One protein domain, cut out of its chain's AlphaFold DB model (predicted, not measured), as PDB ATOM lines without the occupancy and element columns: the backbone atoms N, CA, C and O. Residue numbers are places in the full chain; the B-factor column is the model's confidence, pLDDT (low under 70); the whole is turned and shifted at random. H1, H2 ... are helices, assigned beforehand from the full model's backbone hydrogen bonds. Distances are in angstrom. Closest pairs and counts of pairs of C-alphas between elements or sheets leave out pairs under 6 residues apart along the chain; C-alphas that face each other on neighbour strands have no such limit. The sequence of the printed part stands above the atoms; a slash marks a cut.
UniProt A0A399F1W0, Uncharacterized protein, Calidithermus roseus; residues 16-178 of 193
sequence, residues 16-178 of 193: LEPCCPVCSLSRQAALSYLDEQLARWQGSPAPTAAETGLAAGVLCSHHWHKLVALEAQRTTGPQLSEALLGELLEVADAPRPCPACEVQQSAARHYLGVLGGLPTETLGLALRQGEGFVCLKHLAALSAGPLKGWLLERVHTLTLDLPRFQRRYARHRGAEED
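What this domain is: This is residues 16 to 178 of the 193 residues of an uncharacterized protein of Calidithermus roseus (UniProt A0A399F1W0). Two long helices, H1 and H4, run opposite ways side by side over part of their lengths and make the elongated core of a loose helical body. At one end H2 packs across H1, with H3 and the loops of residues 43 to 60 beyond it; at the other end H5, H6 and H7 gather, and H8 turns off from the end of H7 as an arm, residues 159 to 164 sticking out at the turn. The printed part has 163 residues with eight named helices, H1 to H8 in order, and no named strand; the class is all helix. It is loose, with a radius of gyration of the C-alphas of 19.2 A, and spans 53 by 29 by 28 A.

How they stand to each other: H1, residues 21 to 42, touches H2, residues 61 to 72, with its residues 31 to 38 alone; the closest C-alphas, of Leu 34 and Leu 67, are 6.0 A apart, at a steep tilt of 59 degrees. H3, residues 83 to 90, touches no helix. H4, residues 99 to 117, touches H1 and runs the opposite way at 36 degrees, only just a steep tilt; the closest C-alphas, of Ser 26 and Gln 104, are 4.8 A apart. H5, residues 120 to 129, is close to but not clearly touching H7, residues 146 to 159, with the closest C-alphas, of Thr 120 and Leu 147, 7.3 A apart, at a shallow tilt of 11 degrees. H6, residues 136 to 141, and H7 form a hairpin and only just touch, with 3 pairs of C-alphas within 8 A; the closest are Leu 139 and Lys 148, 6.6 A, and H7 uses residues 148 to 152 alone. H8, residues 162 to 174, is close to but not clearly touching H7, with the closest C-alphas, of Thr 159 and Phe 165, 5.7 A apart. The helix packing is mostly crossed, but only just: 1 of 3 touching pairs is at a shallow tilt. Every O i to N i+4 pair is within hydrogen-bond range in H1, H2, H4, H5, H6, H7 and H8; in H3, 3 of 4 are.

Where its parts are: H1 begins at C-alpha 21, (-4.804, 2.850, 36.594), and is 31.2 A long. H2 measures 16.5 A, H3 11.8 A, H4 27.1 A, H5 14.4 A, H6 8.7 A and H7 19.9 A. H8, 16.8 A, ends at C-alpha 174, (-12.258, 16.272, 34.215).

The domain as a whole: The C-alphas farthest apart, of Pro 45 and Leu 160, are 56.3 A apart. The printed part has no cut. The link from H1 to H2 is long, with 18 residues. The mean pLDDT of the printed part is 78.8; residues 43 to 57, 75 to 96, 169 and 172 to 178 are under 70.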
ATOM      1  N   LEU A  16      -3.337   2.407  44.455       91.12
ATOM      2  CA  LEU A  16      -3.322   3.142  45.716       91.12
ATOM      3  C   LEU A  16      -3.987   4.517  45.574       91.12
ATOM      4  O   LEU A  16      -4.672   4.972  46.489       91.12
ATOM      5  N   GLU A  17      -3.886   5.111  44.387       89.75
ATOM      6  CA  GLU A  17      -4.417   6.433  44.064       89.75
ATOM      7  C   GLU A  17      -5.904   6.402  43.671       89.75
ATOM      8  O   GLU A  17      -6.366   5.423  43.084       89.75
ATOM      9  N   PRO A  18      -6.686   7.478  43.902       88.25
ATOM     10  CA  PRO A  18      -8.123   7.539  43.610       88.25
ATOM     11  C   PRO A  18      -8.431   7.702  42.108       88.25
ATOM     12  O   PRO A  18      -9.180   8.594  41.695       88.25
ATOM     13  N   CYS A  19      -7.859   6.847  41.262       89.25
ATOM     14  CA  CYS A  19      -7.979   6.897  39.809       89.25
ATOM     15  C   CYS A  19      -8.165   5.502  39.192       89.25
ATOM     16  O   CYS A  19      -8.033   4.479  39.866       89.25
ATOM     17  N   CYS A  20      -8.466   5.468  37.887       93.62
ATOM     18  CA  CYS A  20      -8.357   4.239  37.108       93.62
ATOM     19  C   CYS A  20      -6.942   4.063  36.554       93.62
ATOM     20  O   CYS A  20      -6.549   4.856  35.693       93.62
ATOM     21  N   PRO A  21      -6.208   3.009  36.961       94.69
ATOM     22  CA  PRO A  21      -4.804   2.850  36.594       94.69
ATOM     23  C   PRO A  21      -4.636   2.624  35.084       94.69
ATOM     24  O   PRO A  21      -3.756   3.212  34.464       94.69
ATOM     25  N   VAL A  22      -5.561   1.891  34.448       96.12
ATOM     26  CA  VAL A  22      -5.578   1.679  32.987       96.12
ATOM     27  C   VAL A  22      -5.764   3.000  32.233       96.12
ATOM     28  O   VAL A  22      -5.057   3.268  31.265       96.12
ATOM     29  N   CYS A  23      -6.688   3.859  32.674       94.44
ATOM     30  CA  CYS A  23      -6.862   5.193  32.090       94.44
ATOM     31  C   CYS A  23      -5.613   6.062  32.294       94.44
ATOM     32  O   CYS A  23      -5.199   6.756  31.375       94.44
ATOM     33  N   SER A  24      -5.021   6.053  33.490       92.62
ATOM     34  CA  SER A  24      -3.833   6.855  33.790       92.62
ATOM     35  C   SER A  24      -2.649   6.442  32.916       92.62
ATOM     36  O   SER A  24      -2.093   7.287  32.220       92.62
ATOM     37  N   LEU A  25      -2.335   5.146  32.844       95.50
ATOM     38  CA  LEU A  25      -1.205   4.647  32.057       95.50
ATOM     39  C   LEU A  25      -1.432   4.746  30.543       95.50
ATOM     40  O   LEU A  25      -0.507   5.082  29.808       95.50
ATOM     41  N   SER A  26      -2.654   4.510  30.054       95.12
ATOM     42  CA  SER A  26      -2.956   4.702  28.626       95.12
ATOM     43  C   SER A  26      -2.867   6.167  28.203       95.12
ATOM     44  O   SER A  26      -2.338   6.466  27.134       95.12
ATOM     45  N   ARG A  27      -3.330   7.099  29.048       91.88
ATOM     46  CA  ARG A  27      -3.157   8.539  28.810       91.88
ATOM     47  C   ARG A  27      -1.689   8.943  28.854       91.88
ATOM     48  O   ARG A  27      -1.275   9.711  27.995       91.88
ATOM     49  N   GLN A  28      -0.913   8.407  29.799       93.56
ATOM     50  CA  GLN A  28       0.534   8.619  29.853       93.56
ATOM     51  C   GLN A  28       1.191   8.187  28.538       93.56
ATOM     52  O   GLN A  28       1.956   8.954  27.974       93.56
ATOM     53  N   ALA A  29       0.844   7.009  28.010       93.56
ATOM     54  CA  ALA A  29       1.388   6.522  26.743       93.56
ATOM     55  C   ALA A  29       1.057   7.454  25.564       93.56
ATOM     56  O   ALA A  29       1.925   7.748  24.749       93.56
ATOM     57  N   ALA A  30      -0.177   7.964  25.497       92.38
ATOM     58  CA  ALA A  30      -0.567   8.932  24.473       92.38
ATOM     59  C   ALA A  30       0.178  10.269  24.614       92.38
ATOM     60  O   ALA A  30       0.581  10.849  23.611       92.38
ATOM     61  N   LEU A  31       0.376  10.751  25.845       90.56
ATOM     62  CA  LEU A  31       1.151  11.964  26.111       90.56
ATOM     63  C   LEU A  31       2.621  11.780  25.735       90.56
ATOM     64  O   LEU A  31       3.149  12.621  25.025       90.56
ATOM     65  N   SER A  32       3.253  10.674  26.133       91.31
ATOM     66  CA  SER A  32       4.628  10.347  25.740       91.31
ATOM     67  C   SER A  32       4.778  10.262  24.223       91.31
ATOM     68  O   SER A  32       5.730  10.804  23.680       91.31
ATOM     69  N   TYR A  33       3.803   9.671  23.523       90.75
ATOM     70  CA  TYR A  33       3.789   9.674  22.062       90.75
ATOM     71  C   TYR A  33       3.768  11.096  21.486       90.75
ATOM     72  O   TYR A  33       4.592  11.410  20.632       90.75
ATOM     73  N   LEU A  34       2.852  11.960  21.944       87.06
ATOM     74  CA  LEU A  34       2.774  13.354  21.481       87.06
ATOM     75  C   LEU A  34       4.066  14.120  21.776       87.06
ATOM     76  O   LEU A  34       4.526  14.900  20.951       87.06
ATOM     77  N   ASP A  35       4.658  13.862  22.936       87.00
ATOM     78  CA  ASP A  35       5.886  14.490  23.394       87.00
ATOM     79  C   ASP A  35       7.106  14.111  22.539       87.00
ATOM     80  O   ASP A  35       7.923  14.964  22.183       87.00
ATOM     81  N   GLU A  36       7.191  12.836  22.153       87.50
ATOM     82  CA  GLU A  36       8.179  12.330  21.202       87.50
ATOM     83  C   GLU A  36       7.974  12.914  19.802       87.50
ATOM     84  O   GLU A  36       8.957  13.254  19.143       87.50
ATOM     85  N   GLN A  37       6.723  13.050  19.339       81.69
ATOM     86  CA  GLN A  37       6.440  13.701  18.055       81.69
ATOM     87  C   GLN A  37       6.887  15.163  18.076       81.69
ATOM     88  O   GLN A  37       7.628  15.588  17.194       81.69
ATOM     89  N   LEU A  38       6.527  15.903  19.127       79.94
ATOM     90  CA  LEU A  38       6.921  17.296  19.307       79.94
ATOM     91  C   LEU A  38       8.446  17.469  19.287       79.94
ATOM     92  O   LEU A  38       8.961  18.334  18.581       79.94
ATOM     93  N   ALA A  39       9.179  16.621  20.018       81.62
ATOM     94  CA  ALA A  39      10.639  16.658  20.045       81.62
ATOM     95  C   ALA A  39      11.263  16.382  18.665       81.62
ATOM     96  O   ALA A  39      12.249  17.019  18.294       81.62
ATOM     97  N   ARG A  40      10.684  15.462  17.879       76.69
ATOM     98  CA  ARG A  40      11.134  15.192  16.502       76.69
ATOM     99  C   ARG A  40      10.929  16.397  15.592       76.69
ATOM    100  O   ARG A  40      11.793  16.679  14.771       76.69
ATOM    101  N   TRP A  41       9.817  17.112  15.743       72.25
ATOM    102  CA  TRP A  41       9.503  18.271  14.908       72.25
ATOM    103  C   TRP A  41      10.389  19.472  15.223       72.25
ATOM    104  O   TRP A  41      10.908  20.093  14.303       72.25
ATOM    105  N   GLN A  42      10.643  19.740  16.506       70.12
ATOM    106  CA  GLN A  42      11.544  20.815  16.945       70.12
ATOM    107  C   GLN A  42      13.007  20.587  16.526       70.12
ATOM    108  O   GLN A  42      13.785  21.534  16.447       70.12
ATOM    109  N   GLY A  43      13.395  19.338  16.248       64.38
ATOM    110  CA  GLY A  43      14.721  18.992  15.736       64.38
ATOM    111  C   GLY A  43      14.902  19.172  14.223       64.38
ATOM    112  O   GLY A  43      16.016  18.973  13.740       64.38
ATOM    113  N   SER A  44      13.848  19.519  13.472       58.81
ATOM    114  CA  SER A  44      13.886  19.652  12.009       58.81
ATOM    115  C   SER A  44      13.759  21.120  11.572       58.81
ATOM    116  O   SER A  44      12.883  21.823  12.072       58.81
ATOM    117  N   PRO A  45      14.586  21.612  10.627       53.44
ATOM    118  CA  PRO A  45      14.591  23.022  10.228       53.44
ATOM    119  C   PRO A  45      13.342  23.475   9.446       53.44
ATOM    120  O   PRO A  45      13.147  24.676   9.291       53.44
ATOM    121  N   ALA A  46      12.511  22.547   8.958       55.12
ATOM    122  CA  ALA A  46      11.205  22.813   8.346       55.12
ATOM    123  C   ALA A  46      10.448  21.480   8.180       55.12
ATOM    124  O   ALA A  46      10.562  20.849   7.130       55.12
ATOM    125  N   PRO A  47       9.748  20.984   9.212       54.78
ATOM    126  CA  PRO A  47       9.100  19.686   9.126       54.78
ATOM    127  C   PRO A  47       7.886  19.765   8.190       54.78
ATOM    128  O   PRO A  47       6.934  20.491   8.455       54.78
ATOM    129  N   THR A  48       7.910  19.010   7.094       56.94
ATOM    130  CA  THR A  48       6.749  18.873   6.194       56.94
ATOM    131  C   THR A  48       5.652  18.001   6.830       56.94
ATOM    132  O   THR A  48       5.946  17.140   7.667       56.94
ATOM    133  N   ALA A  49       4.381  18.118   6.416       53.97
ATOM    134  CA  ALA A  49       3.299  17.199   6.823       53.97
ATOM    135  C   ALA A  49       3.650  15.704   6.636       53.97
ATOM    136  O   ALA A  49       3.172  14.835   7.375       53.97
ATOM    137  N   ALA A  50       4.504  15.395   5.655       52.28
ATOM    138  CA  ALA A  50       5.025  14.054   5.410       52.28
ATOM    139  C   ALA A  50       6.047  13.607   6.474       52.28
ATOM    140  O   ALA A  50       5.979  12.473   6.949       52.28
ATOM    141  N   GLU A  51       6.959  14.491   6.882       51.59
ATOM    142  CA  GLU A  51       8.009  14.211   7.875       51.59
ATOM    143  C   GLU A  51       7.500  14.251   9.316       51.59
ATOM    144  O   GLU A  51       8.026  13.554  10.186       51.59
ATOM    145  N   THR A  52       6.443  15.018   9.578       52.50
ATOM    146  CA  THR A  52       5.816  15.085  10.903       52.50
ATOM    147  C   THR A  52       5.046  13.820  11.281       52.50
ATOM    148  O   THR A  52       4.595  13.693  12.417       52.50
ATOM    149  N   GLY A  53       4.862  12.877  10.351       50.22
ATOM    150  CA  GLY A  53       4.003  11.716  10.571       50.22
ATOM    151  C   GLY A  53       2.511  12.069  10.627       50.22
ATOM    152  O   GLY A  53       1.689  11.173  10.796       50.22
ATOM    153  N   LEU A  54       2.132  13.336  10.414       51.91
ATOM    154  CA  LEU A  54       0.735  13.752  10.236       51.91
ATOM    155  C   LEU A  54       0.141  13.218   8.928       51.91
ATOM    156  O   LEU A  54      -1.065  12.995   8.848       51.91
ATOM    157  N   ALA A  55       0.988  12.854   7.960       45.62
ATOM    158  CA  ALA A  55       0.606  12.024   6.822       45.62
ATOM    159  C   ALA A  55       0.044  10.637   7.214       45.62
ATOM    160  O   ALA A  55      -0.620  10.009   6.387       45.62
ATOM    161  N   ALA A  56       0.259  10.147   8.446       44.84
ATOM    162  CA  ALA A  56      -0.335   8.901   8.944       44.84
ATOM    163  C   ALA A  56      -1.773   9.091   9.467       44.84
ATOM    164  O   ALA A  56      -2.579   8.164   9.396       44.84
ATOM    165  N   GLY A  57      -2.139  10.295   9.907       53.78
ATOM    166  CA  GLY A  57      -3.480  10.621  10.383       53.78
ATOM    167  C   GLY A  57      -3.520  11.958  11.117       53.78
ATOM    168  O   GLY A  57      -2.605  12.292  11.870       53.78
ATOM    169  N   VAL A  58      -4.602  12.710  10.917       72.12
ATOM    170  CA  VAL A  58      -4.853  13.981  11.605       72.12
ATOM    171  C   VAL A  58      -5.140  13.697  13.085       72.12
ATOM    172  O   VAL A  58      -5.941  12.816  13.417       72.12
ATOM    173  N   LEU A  59      -4.476  14.421  13.995       77.12
ATOM    174  CA  LEU A  59      -4.816  14.362  15.418       77.12
ATOM    175  C   LEU A  59      -6.259  14.837  15.611       77.12
ATOM    176  O   LEU A  59      -6.679  15.833  15.030       77.12
ATOM    177  N   CYS A  60      -7.027  14.156  16.460       80.19
ATOM    178  CA  CYS A  60      -8.332  14.689  16.842       80.19
ATOM    179  C   CYS A  60      -8.155  15.987  17.646       80.19
ATOM    180  O   CYS A  60      -7.106  16.201  18.261       80.19
ATOM    181  N   SER A  61      -9.199  16.819  17.697       75.69
ATOM    182  CA  SER A  61      -9.191  18.104  18.418       75.69
ATOM    183  C   SER A  61      -8.634  17.992  19.843       75.69
ATOM    184  O   SER A  61      -7.853  18.828  20.283       75.69
ATOM    185  N   HIS A  62      -8.966  16.907  20.544       80.12
ATOM    186  CA  HIS A  62      -8.463  16.621  21.887       80.12
ATOM    187  C   HIS A  62      -6.940  16.466  21.958       80.12
ATOM    188  O   HIS A  62      -6.279  17.103  22.777       80.12
ATOM    189  N   HIS A  63      -6.358  15.605  21.120       85.19
ATOM    190  CA  HIS A  63      -4.911  15.373  21.130       85.19
ATOM    191  C   HIS A  63      -4.139  16.526  20.490       85.19
ATOM    192  O   HIS A  63      -3.005  16.766  20.894       85.19
ATOM    193  N   TRP A  64      -4.768  17.276  19.583       81.31
ATOM    194  CA  TRP A  64      -4.242  18.540  19.076       81.31
ATOM    195  C   TRP A  64      -4.056  19.564  20.202       81.31
ATOM    196  O   TRP A  64      -2.948  20.047  20.409       81.31
ATOM    197  N   HIS A  65      -5.090  19.831  21.009       80.31
ATOM    198  CA  HIS A  65      -4.967  20.768  22.133       80.31
ATOM    199  C   HIS A  65      -3.897  20.340  23.146       80.31
ATOM    200  O   HIS A  65      -3.167  21.180  23.666       80.31
ATOM    201  N   LYS A  66      -3.756  19.034  23.406       83.69
ATOM    202  CA  LYS A  66      -2.697  18.521  24.290       83.69
ATOM    203  C   LYS A  66      -1.300  18.767  23.741       83.69
ATOM    204  O   LYS A  66      -0.411  19.130  24.498       83.69
ATOM    205  N   LEU A  67      -1.111  18.548  22.448       82.50
ATOM    206  CA  LEU A  67       0.152  18.796  21.771       82.50
ATOM    207  C   LEU A  67       0.524  20.285  21.810       82.50
ATOM    208  O   LEU A  67       1.650  20.610  22.168       82.50
ATOM    209  N   VAL A  68      -0.433  21.176  21.533       78.56
ATOM    210  CA  VAL A  68      -0.246  22.632  21.654       78.56
ATOM    211  C   VAL A  68       0.126  23.020  23.089       78.56
ATOM    212  O   VAL A  68       1.062  23.783  23.304       78.56
ATOM    213  N   ALA A  69      -0.546  22.449  24.094       81.81
ATOM    214  CA  ALA A  69      -0.213  22.694  25.497       81.81
ATOM    215  C   ALA A  69       1.196  22.197  25.875       81.81
ATOM    216  O   ALA A  69       1.873  22.840  26.674       81.81
ATOM    217  N   LEU A  70       1.651  21.070  25.310       83.00
ATOM    218  CA  LEU A  70       3.018  20.565  25.495       83.00
ATOM    219  C   LEU A  70       4.058  21.475  24.826       83.00
ATOM    220  O   LEU A  70       5.125  21.706  25.391       83.00
ATOM    221  N   GLU A  71       3.757  22.013  23.645       80.50
ATOM    222  CA  GLU A  71       4.630  22.962  22.948       80.50
ATOM    223  C   GLU A  71       4.793  24.270  23.724       80.50
ATOM    224  O   GLU A  71       5.923  24.728  23.917       80.50
ATOM    225  N   ALA A  72       3.688  24.835  24.218       80.06
ATOM    226  CA  ALA A  72       3.698  26.064  25.008       80.06
ATOM    227  C   ALA A  72       4.554  25.936  26.282       80.06
ATOM    228  O   ALA A  72       5.165  26.901  26.722       80.06
ATOM    229  N   GLN A  73       4.660  24.731  26.853       80.81
ATOM    230  CA  GLN A  73       5.531  24.468  28.007       80.81
ATOM    231  C   GLN A  73       7.025  24.422  27.653       80.81
ATOM    232  O   GLN A  73       7.868  24.519  28.543       80.81
ATOM    233  N   ARG A  74       7.374  24.226  26.377       76.62
ATOM    234  CA  ARG A  74       8.758  24.023  25.909       76.62
ATOM    235  C   ARG A  74       9.348  25.220  25.184       76.62
ATOM    236  O   ARG A  74      10.561  25.275  25.006       76.62
ATOM    237  N   THR A  75       8.509  26.137  24.723       68.50
ATOM    238  CA  THR A  75       8.905  27.213  23.815       68.50
ATOM    239  C   THR A  75       8.324  28.544  24.268       68.50
ATOM    240  O   THR A  75       7.266  28.600  24.884       68.50
ATOM    241  N   THR A  76       9.015  29.638  23.950       64.25
ATOM    242  CA  THR A  76       8.577  31.012  24.240       64.25
ATOM    243  C   THR A  76       7.542  31.548  23.240       64.25
ATOM    244  O   THR A  76       7.138  32.703  23.349       64.25
ATOM    245  N   GLY A  77       7.109  30.740  22.264       59.50
ATOM    246  CA  GLY A  77       6.067  31.090  21.298       59.50
ATOM    247  C   GLY A  77       5.639  29.878  20.455       59.50
ATOM    248  O   GLY A  77       6.505  29.078  20.097       59.50
ATOM    249  N   PRO A  78       4.338  29.726  20.141       58.75
ATOM    250  CA  PRO A  78       3.819  28.557  19.433       58.75
ATOM    251  C   PRO A  78       4.310  28.542  17.980       58.75
ATOM    252  O   PRO A  78       4.049  29.475  17.223       58.75
ATOM    253  N   GLN A  79       5.015  27.486  17.577       64.19
ATOM    254  CA  GLN A  79       5.460  27.280  16.195       64.19
ATOM    255  C   GLN A  79       4.501  26.370  15.418       64.19
ATOM    256  O   GLN A  79       4.412  26.475  14.195       64.19
ATOM    257  N   LEU A  80       3.737  25.511  16.103       63.25
ATOM    258  CA  LEU A  80       2.804  24.583  15.457       63.25
ATOM    259  C   LEU A  80       1.522  25.245  14.923       63.25
ATOM    260  O   LEU A  80       0.844  24.645  14.088       63.25
ATOM    261  N   SER A  81       1.152  26.447  15.383       58.25
ATOM    262  CA  SER A  81      -0.215  26.966  15.201       58.25
ATOM    263  C   SER A  81      -0.547  27.547  13.821       58.25
ATOM    264  O   SER A  81      -1.723  27.564  13.477       58.25
ATOM    265  N   GLU A  82       0.424  28.000  13.019       54.12
ATOM    266  CA  GLU A  82       0.126  28.618  11.707       54.12
ATOM    267  C   GLU A  82       0.543  27.760  10.508       54.12
ATOM    268  O   GLU A  82      -0.271  27.528   9.615       54.12
ATOM    269  N   ALA A  83       1.772  27.234  10.485       53.62
ATOM    270  CA  ALA A  83       2.279  26.495   9.323       53.62
ATOM    271  C   ALA A  83       1.638  25.103   9.174       53.62
ATOM    272  O   ALA A  83       1.279  24.687   8.074       53.62
ATOM    273  N   LEU A  84       1.441  24.401  10.291       59.09
ATOM    274  CA  LEU A  84       0.901  23.041  10.300       59.09
ATOM    275  C   LEU A  84      -0.619  23.011  10.097       59.09
ATOM    276  O   LEU A  84      -1.152  22.077   9.505       59.09
ATOM    277  N   LEU A  85      -1.323  24.037  10.590       58.31
ATOM    278  CA  LEU A  85      -2.777  24.151  10.467       58.31
ATOM    279  C   LEU A  85      -3.194  24.287   8.994       58.31
ATOM    280  O   LEU A  85      -4.188  23.689   8.587       58.31
ATOM    281  N   GLY A  86      -2.404  25.019   8.198       57.03
ATOM    282  CA  GLY A  86      -2.594  25.150   6.753       57.03
ATOM    283  C   GLY A  86      -2.497  23.808   6.026       57.03
ATOM    284  O   GLY A  86      -3.431  23.428   5.327       57.03
ATOM    285  N   GLU A  87      -1.428  23.038   6.257       57.88
ATOM    286  CA  GLU A  87      -1.253  21.721   5.621       57.88
ATOM    287  C   GLU A  87      -2.284  20.682   6.100       57.88
ATOM    288  O   GLU A  87      -2.728  19.836   5.325       57.88
ATOM    289  N   LEU A  88      -2.714  20.737   7.365       57.84
ATOM    290  CA  LEU A  88      -3.699  19.793   7.910       57.84
ATOM    291  C   LEU A  88      -5.110  19.996   7.359       57.84
ATOM    292  O   LEU A  88      -5.856  19.022   7.233       57.84
ATOM    293  N   LEU A  89      -5.476  21.236   7.028       58.28
ATOM    294  CA  LEU A  89      -6.762  21.551   6.409       58.28
ATOM    295  C   LEU A  89      -6.822  21.095   4.943       58.28
ATOM    296  O   LEU A  89      -7.902  20.739   4.477       58.28
ATOM    297  N   GLU A  90      -5.688  21.036   4.239       56.50
ATOM    298  CA  GLU A  90      -5.628  20.594   2.836       56.50
ATOM    299  C   GLU A  90      -5.669  19.062   2.655       56.50
ATOM    300  O   GLU A  90      -6.014  18.581   1.579       56.50
ATOM    301  N   VAL A  91      -5.364  18.270   3.695       57.03
ATOM    302  CA  VAL A  91      -5.275  16.789   3.623       57.03
ATOM    303  C   VAL A  91      -6.508  16.082   4.234       57.03
ATOM    304  O   VAL A  91      -6.596  14.852   4.257       57.03
ATOM    305  N   ALA A  92      -7.503  16.835   4.714       56.19
ATOM    306  CA  ALA A  92      -8.616  16.355   5.544       56.19
ATOM    307  C   ALA A  92      -9.748  15.584   4.816       56.19
ATOM    308  O   ALA A  92     -10.851  15.466   5.350       56.19
ATOM    309  N   ASP A  93      -9.505  15.012   3.634       53.41
ATOM    310  CA  ASP A  93     -10.563  14.389   2.817       53.41
ATOM    311  C   ASP A  93     -10.923  12.940   3.206       53.41
ATOM    312  O   ASP A  93     -11.885  12.374   2.680       53.41
ATOM    313  N   ALA A  94     -10.214  12.313   4.154       56.00
ATOM    314  CA  ALA A  94     -10.551  10.969   4.634       56.00
ATOM    315  C   ALA A  94     -10.534  10.867   6.170       56.00
ATOM    316  O   ALA A  94      -9.523  11.211   6.789       56.00
ATOM    317  N   PRO A  95     -11.592  10.325   6.809       58.56
ATOM    318  CA  PRO A  95     -11.602  10.089   8.247       58.56
ATOM    319  C   PRO A  95     -10.578   9.004   8.591       58.56
ATOM    320  O   PRO A  95     -10.824   7.810   8.426       58.56
ATOM    321  N   ARG A  96      -9.407   9.427   9.067       67.44
ATOM    322  CA  ARG A  96      -8.393   8.536   9.633       67.44
ATOM    323  C   ARG A  96      -8.480   8.560  11.159       67.44
ATOM    324  O   ARG A  96      -8.770   9.610  11.735       67.44
ATOM    325  N   PRO A  97      -8.252   7.424  11.834       75.38
ATOM    326  CA  PRO A  97      -8.156   7.409  13.284       75.38
ATOM    327  C   PRO A  97      -6.972   8.271  13.744       75.38
ATOM    328  O   PRO A  97      -5.895   8.246  13.155       75.38
ATOM    329  N   CYS A  98      -7.176   9.037  14.816       83.88
ATOM    330  CA  CYS A  98      -6.104   9.806  15.445       83.88
ATOM    331  C   CYS A  98      -5.019   8.841  15.972       83.88
ATOM    332  O   CYS A  98      -5.345   7.990  16.808       83.88
ATOM    333  N   PRO A  99      -3.737   8.976  15.585       86.94
ATOM    334  CA  PRO A  99      -2.686   8.046  16.012       86.94
ATOM    335  C   PRO A  99      -2.478   8.046  17.535       86.94
ATOM    336  O   PRO A  99      -2.269   6.997  18.141       86.94
ATOM    337  N   ALA A 100      -2.634   9.194  18.203       89.25
ATOM    338  CA  ALA A 100      -2.572   9.258  19.664       89.25
ATOM    339  C   ALA A 100      -3.751   8.518  20.334       89.25
ATOM    340  O   ALA A 100      -3.575   7.897  21.385       89.25
ATOM    341  N   CYS A 101      -4.940   8.512  19.713       89.75
ATOM    342  CA  CYS A 101      -6.049   7.658  20.149       89.75
ATOM    343  C   CYS A 101      -5.696   6.174  20.002       89.75
ATOM    344  O   CYS A 101      -6.017   5.395  20.898       89.75
ATOM    345  N   GLU A 102      -5.051   5.773  18.906       91.69
ATOM    346  CA  GLU A 102      -4.645   4.381  18.690       91.69
ATOM    347  C   GLU A 102      -3.611   3.926  19.718       91.69
ATOM    348  O   GLU A 102      -3.781   2.866  20.325       91.69
ATOM    349  N   VAL A 103      -2.596   4.751  19.995       92.94
ATOM    350  CA  VAL A 103      -1.611   4.501  21.059       92.94
ATOM    351  C   VAL A 103      -2.313   4.355  22.408       92.94
ATOM    352  O   VAL A 103      -2.079   3.378  23.121       92.94
ATOM    353  N   GLN A 104      -3.232   5.267  22.739       93.94
ATOM    354  CA  GLN A 104      -4.001   5.205  23.982       93.94
ATOM    355  C   GLN A 104      -4.819   3.908  24.084       93.94
ATOM    356  O   GLN A 104      -4.825   3.249  25.122       93.94
ATOM    357  N   GLN A 105      -5.510   3.514  23.011       93.94
ATOM    358  CA  GLN A 105      -6.317   2.292  22.975       93.94
ATOM    359  C   GLN A 105      -5.455   1.027  23.045       93.94
ATOM    360  O   GLN A 105      -5.818   0.070  23.730       93.94
ATOM    361  N   SER A 106      -4.312   1.015  22.359       96.00
ATOM    362  CA  SER A 106      -3.347  -0.082  22.407       96.00
ATOM    363  C   SER A 106      -2.795  -0.261  23.822       96.00
ATOM    364  O   SER A 106      -2.891  -1.351  24.384       96.00
ATOM    365  N   ALA A 107      -2.352   0.831  24.451       96.44
ATOM    366  CA  ALA A 107      -1.892   0.828  25.834       96.44
ATOM    367  C   ALA A 107      -2.998   0.377  26.802       96.44
ATOM    368  O   ALA A 107      -2.746  -0.429  27.692       96.44
ATOM    369  N   ALA A 108      -4.242   0.829  26.617       96.44
ATOM    370  CA  ALA A 108      -5.359   0.381  27.447       96.44
ATOM    371  C   ALA A 108      -5.573  -1.141  27.354       96.44
ATOM    372  O   ALA A 108      -5.724  -1.795  28.384       96.44
ATOM    373  N   ARG A 109      -5.538  -1.721  26.145       96.88
ATOM    374  CA  ARG A 109      -5.624  -3.182  25.952       96.88
ATOM    375  C   ARG A 109      -4.460  -3.914  26.615       96.88
ATOM    376  O   ARG A 109      -4.695  -4.911  27.294       96.88
ATOM    377  N   HIS A 110      -3.241  -3.399  26.463       97.06
ATOM    378  CA  HIS A 110      -2.045  -3.941  27.109       97.06
ATOM    379  C   HIS A 110      -2.201  -3.993  28.632       97.06
ATOM    380  O   HIS A 110      -2.143  -5.069  29.219       97.06
ATOM    381  N   TYR A 111      -2.515  -2.864  29.275       97.06
ATOM    382  CA  TYR A 111      -2.656  -2.806  30.733       97.06
ATOM    383  C   TYR A 111      -3.865  -3.579  31.267       97.06
ATOM    384  O   TYR A 111      -3.824  -4.044  32.404       97.06
ATOM    385  N   LEU A 112      -4.924  -3.772  30.473       95.94
ATOM    386  CA  LEU A 112      -5.994  -4.717  30.812       95.94
ATOM    387  C   LEU A 112      -5.490  -6.165  30.816       95.94
ATOM    388  O   LEU A 112      -5.854  -6.925  31.711       95.94
ATOM    389  N   GLY A 113      -4.640  -6.531  29.853       95.31
ATOM    390  CA  GLY A 113      -3.968  -7.830  29.819       95.31
ATOM    391  C   GLY A 113      -3.060  -8.040  31.031       95.31
ATOM    392  O   GLY A 113      -3.172  -9.063  31.703       95.31
ATOM    393  N   VAL A 114      -2.233  -7.043  31.369       95.62
ATOM    394  CA  VAL A 114      -1.370  -7.089  32.562       95.62
ATOM    395  C   VAL A 114      -2.213  -7.214  33.833       95.62
ATOM    396  O   VAL A 114      -1.969  -8.112  34.630       95.62
ATOM    397  N   LEU A 115      -3.248  -6.381  33.995       94.62
ATOM    398  CA  LEU A 115      -4.169  -6.436  35.137       94.62
ATOM    399  C   LEU A 115      -4.838  -7.813  35.272       94.62
ATOM    400  O   LEU A 115      -4.973  -8.319  36.382       94.62
ATOM    401  N   GLY A 116      -5.237  -8.419  34.150       93.00
ATOM    402  CA  GLY A 116      -5.812  -9.765  34.105       93.00
ATOM    403  C   GLY A 116      -4.837 -10.879  34.491       93.00
ATOM    404  O   GLY A 116      -5.280 -11.936  34.933       93.00
ATOM    405  N   GLY A 117      -3.530 -10.645  34.343       92.19
ATOM    406  CA  GLY A 117      -2.466 -11.580  34.709       92.19
ATOM    407  C   GLY A 117      -1.910 -11.404  36.125       92.19
ATOM    408  O   GLY A 117      -1.085 -12.215  36.543       92.19
ATOM    409  N   LEU A 118      -2.325 -10.373  36.871       92.75
ATOM    410  CA  LEU A 118      -1.829 -10.146  38.231       92.75
ATOM    411  C   LEU A 118      -2.333 -11.226  39.204       92.75
ATOM    412  O   LEU A 118      -3.510 -11.602  39.148       92.75
ATOM    413  N   PRO A 119      -1.495 -11.678  40.160       92.00
ATOM    414  CA  PRO A 119      -1.946 -12.574  41.209       92.00
ATOM    415  C   PRO A 119      -3.105 -11.957  41.990       92.00
ATOM    416  O   PRO A 119      -3.062 -10.811  42.444       92.00
ATOM    417  N   THR A 120      -4.147 -12.760  42.166       88.25
ATOM    418  CA  THR A 120      -5.397 -12.372  42.818       88.25
ATOM    419  C   THR A 120      -5.168 -11.808  44.228       88.25
ATOM    420  O   THR A 120      -5.773 -10.807  44.608       88.25
ATOM    421  N   GLU A 121      -4.241 -12.395  44.986       89.88
ATOM    422  CA  GLU A 121      -3.875 -11.951  46.337       89.88
ATOM    423  C   GLU A 121      -3.241 -10.554  46.342       89.88
ATOM    424  O   GLU A 121      -3.649  -9.695  47.128       89.88
ATOM    425  N   THR A 122      -2.297 -10.307  45.427       92.50
ATOM    426  CA  THR A 122      -1.600  -9.022  45.276       92.50
ATOM    427  C   THR A 122      -2.576  -7.912  44.914       92.50
ATOM    428  O   THR A 122      -2.573  -6.846  45.532       92.50
ATOM    429  N   LEU A 123      -3.468  -8.176  43.960       90.25
ATOM    430  CA  LEU A 123      -4.483  -7.209  43.572       90.25
ATOM    431  C   LEU A 123      -5.472  -6.938  44.712       90.25
ATOM    432  O   LEU A 123      -5.812  -5.786  44.981       90.25
ATOM    433  N   GLY A 124      -5.919  -7.990  45.401       88.25
ATOM    434  CA  GLY A 124      -6.805  -7.860  46.552       88.25
ATOM    435  C   GLY A 124      -6.183  -7.011  47.663       88.25
ATOM    436  O   GLY A 124      -6.879  -6.205  48.277       88.25
ATOM    437  N   LEU A 125      -4.877  -7.153  47.903       91.56
ATOM    438  CA  LEU A 125      -4.147  -6.323  48.858       91.56
ATOM    439  C   LEU A 125      -4.116  -4.851  48.424       91.56
ATOM    440  O   LEU A 125      -4.514  -3.994  49.211       91.56
ATOM    441  N   ALA A 126      -3.733  -4.573  47.174       91.62
ATOM    442  CA  ALA A 126      -3.669  -3.211  46.643       91.62
ATOM    443  C   ALA A 126      -5.033  -2.501  46.700       91.62
ATOM    444  O   ALA A 126      -5.125  -1.365  47.153       91.62
ATOM    445  N   LEU A 127      -6.120  -3.189  46.335       88.81
ATOM    446  CA  LEU A 127      -7.477  -2.629  46.380       88.81
ATOM    447  C   LEU A 127      -7.978  -2.338  47.802       88.81
ATOM    448  O   LEU A 127      -8.785  -1.427  47.989       88.81
ATOM    449  N   ARG A 128      -7.536  -3.117  48.800       89.00
ATOM    450  CA  ARG A 128      -7.871  -2.878  50.214       89.00
ATOM    451  C   ARG A 128      -7.086  -1.712  50.807       89.00
ATOM    452  O   ARG A 128      -7.629  -0.996  51.640       89.00
ATOM    453  N   GLN A 129      -5.829  -1.551  50.406       92.44
ATOM    454  CA  GLN A 129      -4.945  -0.493  50.903       92.44
ATOM    455  C   GLN A 129      -5.177   0.848  50.200       92.44
ATOM    456  O   GLN A 129      -4.970   1.900  50.796       92.44
ATOM    457  N   GLY A 130      -5.599   0.802  48.939       89.25
ATOM    458  CA  GLY A 130      -5.736   1.960  48.075       89.25
ATOM    459  C   GLY A 130      -7.123   2.578  48.017       89.25
ATOM    460  O   GLY A 130      -8.113   2.017  48.492       89.25
ATOM    461  N   GLU A 131      -7.212   3.723  47.339       86.75
ATOM    462  CA  GLU A 131      -8.473   4.349  46.926       86.75
ATOM    463  C   GLU A 131      -8.836   4.077  45.454       86.75
ATOM    464  O   GLU A 131      -9.898   4.508  44.993       86.75
ATOM    465  N   GLY A 132      -7.994   3.343  44.727       89.00
ATOM    466  CA  GLY A 132      -8.153   3.093  43.302       89.00
ATOM    467  C   GLY A 132      -9.349   2.229  42.938       89.00
ATOM    468  O   GLY A 132      -9.970   1.540  43.760       89.00
ATOM    469  N   PHE A 133      -9.694   2.310  41.656       91.12
ATOM    470  CA  PHE A 133     -10.804   1.585  41.050       91.12
ATOM    471  C   PHE A 133     -10.560   1.382  39.558       91.12
ATOM    472  O   PHE A 133      -9.773   2.091  38.950       91.12
ATOM    473  N   VAL A 134     -11.265   0.455  38.916       92.44
ATOM    474  CA  VAL A 134     -11.277   0.370  37.447       92.44
ATOM    475  C   VAL A 134     -12.567   1.007  36.948       92.44
ATOM    476  O   VAL A 134     -13.648   0.692  37.437       92.44
ATOM    477  N   CYS A 135     -12.471   1.957  36.015       90.75
ATOM    478  CA  CYS A 135     -13.651   2.669  35.531       90.75
ATOM    479  C   CYS A 135     -14.593   1.722  34.765       90.75
ATOM    480  O   CYS A 135     -14.155   0.727  34.189       90.75
ATOM    481  N   LEU A 136     -15.886   2.060  34.701       90.31
ATOM    482  CA  LEU A 136     -16.904   1.215  34.055       90.31
ATOM    483  C   LEU A 136     -16.558   0.840  32.604       90.31
ATOM    484  O   LEU A 136     -16.789  -0.295  32.197       90.31
ATOM    485  N   LYS A 137     -15.936   1.755  31.845       92.06
ATOM    486  CA  LYS A 137     -15.458   1.493  30.476       92.06
ATOM    487  C   LYS A 137     -14.465   0.326  30.438       92.06
ATOM    488  O   LYS A 137     -14.601  -0.576  29.620       92.06
ATOM    489  N   HIS A 138     -13.476   0.336  31.327       95.12
ATOM    490  CA  HIS A 138     -12.449  -0.701  31.385       95.12
ATOM    491  C   HIS A 138     -12.954  -1.987  32.049       95.12
ATOM    492  O   HIS A 138     -12.581  -3.071  31.619       95.12
ATOM    493  N   LEU A 139     -13.881  -1.890  33.007       93.50
ATOM    494  CA  LEU A 139     -14.586  -3.056  33.545       93.50
ATOM    495  C   LEU A 139     -15.393  -3.789  32.474       93.50
ATOM    496  O   LEU A 139     -15.390  -5.019  32.439       93.50
ATOM    497  N   ALA A 140     -16.070  -3.055  31.589       92.88
ATOM    498  CA  ALA A 140     -16.811  -3.646  30.481       92.88
ATOM    499  C   ALA A 140     -15.885  -4.425  29.531       92.88
ATOM    500  O   ALA A 140     -16.270  -5.497  29.071       92.88
ATOM    501  N   ALA A 141     -14.663  -3.928  29.317       93.19
ATOM    502  CA  ALA A 141     -13.650  -4.545  28.463       93.19
ATOM    503  C   ALA A 141     -12.917  -5.746  29.098       93.19
ATOM    504  O   ALA A 141     -12.267  -6.501  28.378       93.19
ATOM    505  N   LEU A 142     -13.010  -5.946  30.419       91.88
ATOM    506  CA  LEU A 142     -12.454  -7.131  31.078       91.88
ATOM    507  C   LEU A 142     -13.295  -8.379  30.784       91.88
ATOM    508  O   LEU A 142     -14.535  -8.332  30.799       91.88
ATOM    509  N   SER A 143     -12.608  -9.508  30.599       88.75
ATOM    510  CA  SER A 143     -13.228 -10.829  30.507       88.75
ATOM    511  C   SER A 143     -14.015 -11.161  31.779       88.75
ATOM    512  O   SER A 143     -13.742 -10.657  32.873       88.75
ATOM    513  N   ALA A 144     -15.052 -11.988  31.635       88.75
ATOM    514  CA  ALA A 144     -15.800 -12.479  32.783       88.75
ATOM    515  C   ALA A 144     -14.893 -13.352  33.668       88.75
ATOM    516  O   ALA A 144     -14.168 -14.207  33.167       88.75
ATOM    517  N   GLY A 145     -14.941 -13.131  34.981       87.31
ATOM    518  CA  GLY A 145     -14.149 -13.883  35.948       87.31
ATOM    519  C   GLY A 145     -14.155 -13.248  37.342       87.31
ATOM    520  O   GLY A 145     -14.730 -12.166  37.517       87.31
ATOM    521  N   PRO A 146     -13.499 -13.886  38.330       87.62
ATOM    522  CA  PRO A 146     -13.473 -13.418  39.720       87.62
ATOM    523  C   PRO A 146     -12.941 -11.988  39.856       87.62
ATOM    524  O   PRO A 146     -13.532 -11.170  40.556       87.62
ATOM    525  N   LEU A 147     -11.893 -11.658  39.092       88.81
ATOM    526  CA  LEU A 147     -11.305 -10.322  39.015       88.81
ATOM    527  C   LEU A 147     -12.347  -9.238  38.709       88.81
ATOM    528  O   LEU A 147     -12.441  -8.231  39.409       88.81
ATOM    529  N   LYS A 148     -13.144  -9.447  37.656       91.25
ATOM    530  CA  LYS A 148     -14.179  -8.497  37.246       91.25
ATOM    531  C   LYS A 148     -15.237  -8.337  38.336       91.25
ATOM    532  O   LYS A 148     -15.649  -7.213  38.597       91.25
ATOM    533  N   GLY A 149     -15.628  -9.434  38.990       89.50
ATOM    534  CA  GLY A 149     -16.547  -9.412  40.130       89.50
ATOM    535  C   GLY A 149     -16.027  -8.552  41.283       89.50
ATOM    536  O   GLY A 149     -16.732  -7.663  41.749       89.50
ATOM    537  N   TRP A 150     -14.767  -8.737  41.673       89.62
ATOM    538  CA  TRP A 150     -14.144  -7.967  42.755       89.62
ATOM    539  C   TRP A 150     -14.018  -6.482  42.437       89.62
ATOM    540  O   TRP A 150     -14.292  -5.630  43.280       89.62
ATOM    541  N   LEU A 151     -13.623  -6.146  41.209       91.50
ATOM    542  CA  LEU A 151     -13.521  -4.749  40.802       91.50
ATOM    543  C   LEU A 151     -14.903  -4.086  40.672       91.50
ATOM    544  O   LEU A 151     -15.032  -2.895  40.957       91.50
ATOM    545  N   LEU A 152     -15.937  -4.839  40.279       91.31
ATOM    546  CA  LEU A 152     -17.324  -4.367  40.293       91.31
ATOM    547  C   LEU A 152     -17.810  -4.105  41.718       91.31
ATOM    548  O   LEU A 152     -18.367  -3.041  41.968       91.31
ATOM    549  N   GLU A 153     -17.560  -5.029  42.646       90.25
ATOM    550  CA  GLU A 153     -17.879  -4.848  44.064       90.25
ATOM    551  C   GLU A 153     -17.169  -3.616  44.626       90.25
ATOM    552  O   GLU A 153     -17.801  -2.772  45.253       90.25
ATOM    553  N   ARG A 154     -15.888  -3.426  44.292       89.38
ATOM    554  CA  ARG A 154     -15.139  -2.225  44.667       89.38
ATOM    555  C   ARG A 154     -15.802  -0.945  44.161       89.38
ATOM    556  O   ARG A 154     -15.983  -0.011  44.940       89.38
ATOM    557  N   VAL A 155     -16.158  -0.877  42.876       88.88
ATOM    558  CA  VAL A 155     -16.864   0.293  42.327       88.88
ATOM    559  C   VAL A 155     -18.208   0.482  43.024       88.88
ATOM    560  O   VAL A 155     -18.532   1.607  43.392       88.88
ATOM    561  N   HIS A 156     -18.948  -0.596  43.281       88.19
ATOM    562  CA  HIS A 156     -20.213  -0.540  44.002       88.19
ATOM    563  C   HIS A 156     -20.044   0.051  45.411       88.19
ATOM    564  O   HIS A 156     -20.721   1.023  45.744       88.19
ATOM    565  N   THR A 157     -19.085  -0.438  46.202       87.50
ATOM    566  CA  THR A 157     -18.773   0.114  47.529       87.50
ATOM    567  C   THR A 157     -18.432   1.599  47.453       87.50
ATOM    568  O   THR A 157     -18.890   2.380  48.282       87.50
ATOM    569  N   LEU A 158     -17.666   2.018  46.442       82.94
ATOM    570  CA  LEU A 158     -17.343   3.430  46.248       82.94
ATOM    571  C   LEU A 158     -18.579   4.270  45.899       82.94
ATOM    572  O   LEU A 158     -18.673   5.406  46.352       82.94
ATOM    573  N   THR A 159     -19.533   3.726  45.136       81.81
ATOM    574  CA  THR A 159     -20.775   4.433  44.773       81.81
ATOM    575  C   THR A 159     -21.758   4.611  45.931       81.81
ATOM    576  O   THR A 159     -22.656   5.441  45.812       81.81
ATOM    577  N   LEU A 160     -21.579   3.901  47.054       85.50
ATOM    578  CA  LEU A 160     -22.388   4.110  48.264       85.50
ATOM    579  C   LEU A 160     -22.196   5.522  48.850       85.50
ATOM    580  O   LEU A 160     -23.123   6.068  49.439       85.50
ATOM    581  N   ASP A 161     -21.033   6.144  48.628       82.00
ATOM    582  CA  ASP A 161     -20.794   7.574  48.863       82.00
ATOM    583  C   ASP A 161     -20.782   8.309  47.516       82.00
ATOM    584  O   ASP A 161     -19.738   8.686  46.968       82.00
ATOM    585  N   LEU A 162     -21.979   8.463  46.945       72.00
ATOM    586  CA  LEU A 162     -22.168   9.015  45.608       72.00
ATOM    587  C   LEU A 162     -21.525  10.405  45.426       72.00
ATOM    588  O   LEU A 162     -20.862  10.588  44.405       72.00
ATOM    589  N   PRO A 163     -21.608  11.366  46.374       77.25
ATOM    590  CA  PRO A 163     -20.932  12.657  46.230       77.25
ATOM    591  C   PRO A 163     -19.404  12.539  46.170       77.25
ATOM    592  O   PRO A 163     -18.754  13.205  45.357       77.25
ATOM    593  N   ARG A 164     -18.790  11.689  47.006       76.12
ATOM    594  CA  ARG A 164     -17.336  11.461  46.963       76.12
ATOM    595  C   ARG A 164     -16.931  10.731  45.690       76.12
ATOM    596  O   ARG A 164     -15.928  11.103  45.078       76.12
ATOM    597  N   PHE A 165     -17.713   9.742  45.263       74.44
ATOM    598  CA  PHE A 165     -17.498   9.038  44.006       74.44
ATOM    599  C   PHE A 165     -17.618   9.971  42.802       74.44
ATOM    600  O   PHE A 165     -16.727   9.970  41.964       74.44
ATOM    601  N   GLN A 166     -18.640  10.826  42.742       74.06
ATOM    602  CA  GLN A 166     -18.803  11.823  41.683       74.06
ATOM    603  C   GLN A 166     -17.618  12.783  41.637       74.06
ATOM    604  O   GLN A 166     -17.062  12.977  40.566       74.06
ATOM    605  N   ARG A 167     -17.140  13.306  42.777       75.62
ATOM    606  CA  ARG A 167     -15.924  14.145  42.805       75.62
ATOM    607  C   ARG A 167     -14.677  13.408  42.313       75.62
ATOM    608  O   ARG A 167     -13.815  14.020  41.688       75.62
ATOM    609  N   ARG A 168     -14.543  12.112  42.607       71.94
ATOM    610  CA  ARG A 168     -13.423  11.280  42.127       71.94
ATOM    611  C   ARG A 168     -13.539  10.979  40.640       71.94
ATOM    612  O   ARG A 168     -12.574  11.147  39.908       71.94
ATOM    613  N   TYR A 169     -14.721  10.577  40.189       68.69
ATOM    614  CA  TYR A 169     -15.007  10.268  38.795       68.69
ATOM    615  C   TYR A 169     -14.902  11.519  37.918       68.69
ATOM    616  O   TYR A 169     -14.315  11.456  36.845       68.69
ATOM    617  N   ALA A 170     -15.383  12.662  38.406       71.06
ATOM    618  CA  ALA A 170     -15.237  13.963  37.768       71.06
ATOM    619  C   ALA A 170     -13.791  14.458  37.790       71.06
ATOM    620  O   ALA A 170     -13.379  15.047  36.816       71.06
ATOM    621  N   ARG A 171     -12.964  14.183  38.806       70.75
ATOM    622  CA  ARG A 171     -11.510  14.434  38.691       70.75
ATOM    623  C   ARG A 171     -10.853  13.509  37.671       70.75
ATOM    624  O   ARG A 171     -10.012  13.927  36.884       70.75
ATOM    625  N   HIS A 172     -11.270  12.249  37.651       68.94
ATOM    626  CA  HIS A 172     -10.757  11.244  36.733       68.94
ATOM    627  C   HIS A 172     -11.059  11.572  35.257       68.94
ATOM    628  O   HIS A 172     -10.170  11.417  34.415       68.94
ATOM    629  N   ARG A 173     -12.287  12.037  34.982       64.62
ATOM    630  CA  ARG A 173     -12.798  12.485  33.675       64.62
ATOM    631  C   ARG A 173     -12.539  13.960  33.371       64.62
ATOM    632  O   ARG A 173     -12.364  14.310  32.229       64.62
ATOM    633  N   GLY A 174     -12.486  14.829  34.365       54.25
ATOM    634  CA  GLY A 174     -12.258  16.272  34.215       54.25
ATOM    635  C   GLY A 174     -10.793  16.607  33.951       54.25
ATOM    636  O   GLY A 174     -10.507  17.551  33.234       54.25
ATOM    637  N   ALA A 175      -9.855  15.740  34.354       51.53
ATOM    638  CA  ALA A 175      -8.498  15.733  33.792       51.53
ATOM    639  C   ALA A 175      -8.463  15.433  32.268       51.53
ATOM    640  O   ALA A 175      -7.397  15.392  31.657       51.53
ATOM    641  N   GLU A 176      -9.615  15.149  31.655       47.03
ATOM    642  CA  GLU A 176      -9.829  14.997  30.214       47.03
ATOM    643  C   GLU A 176     -10.411  16.285  29.584       47.03
ATOM    644  O   GLU A 176     -10.291  16.441  28.376       47.03
ATOM    645  N   GLU A 177     -10.972  17.217  30.367       42.47
ATOM    646  CA  GLU A 177     -11.820  18.325  29.885       42.47
ATOM    647  C   GLU A 177     -11.610  19.660  30.621       42.47
ATOM    648  O   GLU A 177     -12.513  20.492  30.618       42.47
ATOM    649  N   ASP A 178     -10.438  19.929  31.201       43.28
ATOM    650  CA  ASP A 178     -10.163  21.272  31.730       43.28
ATOM    651  C   ASP A 178      -9.177  22.082  30.860       43.28
ATOM    652  O   ASP A 178      -8.033  22.317  31.260       43.28
TER     653      ASP A 178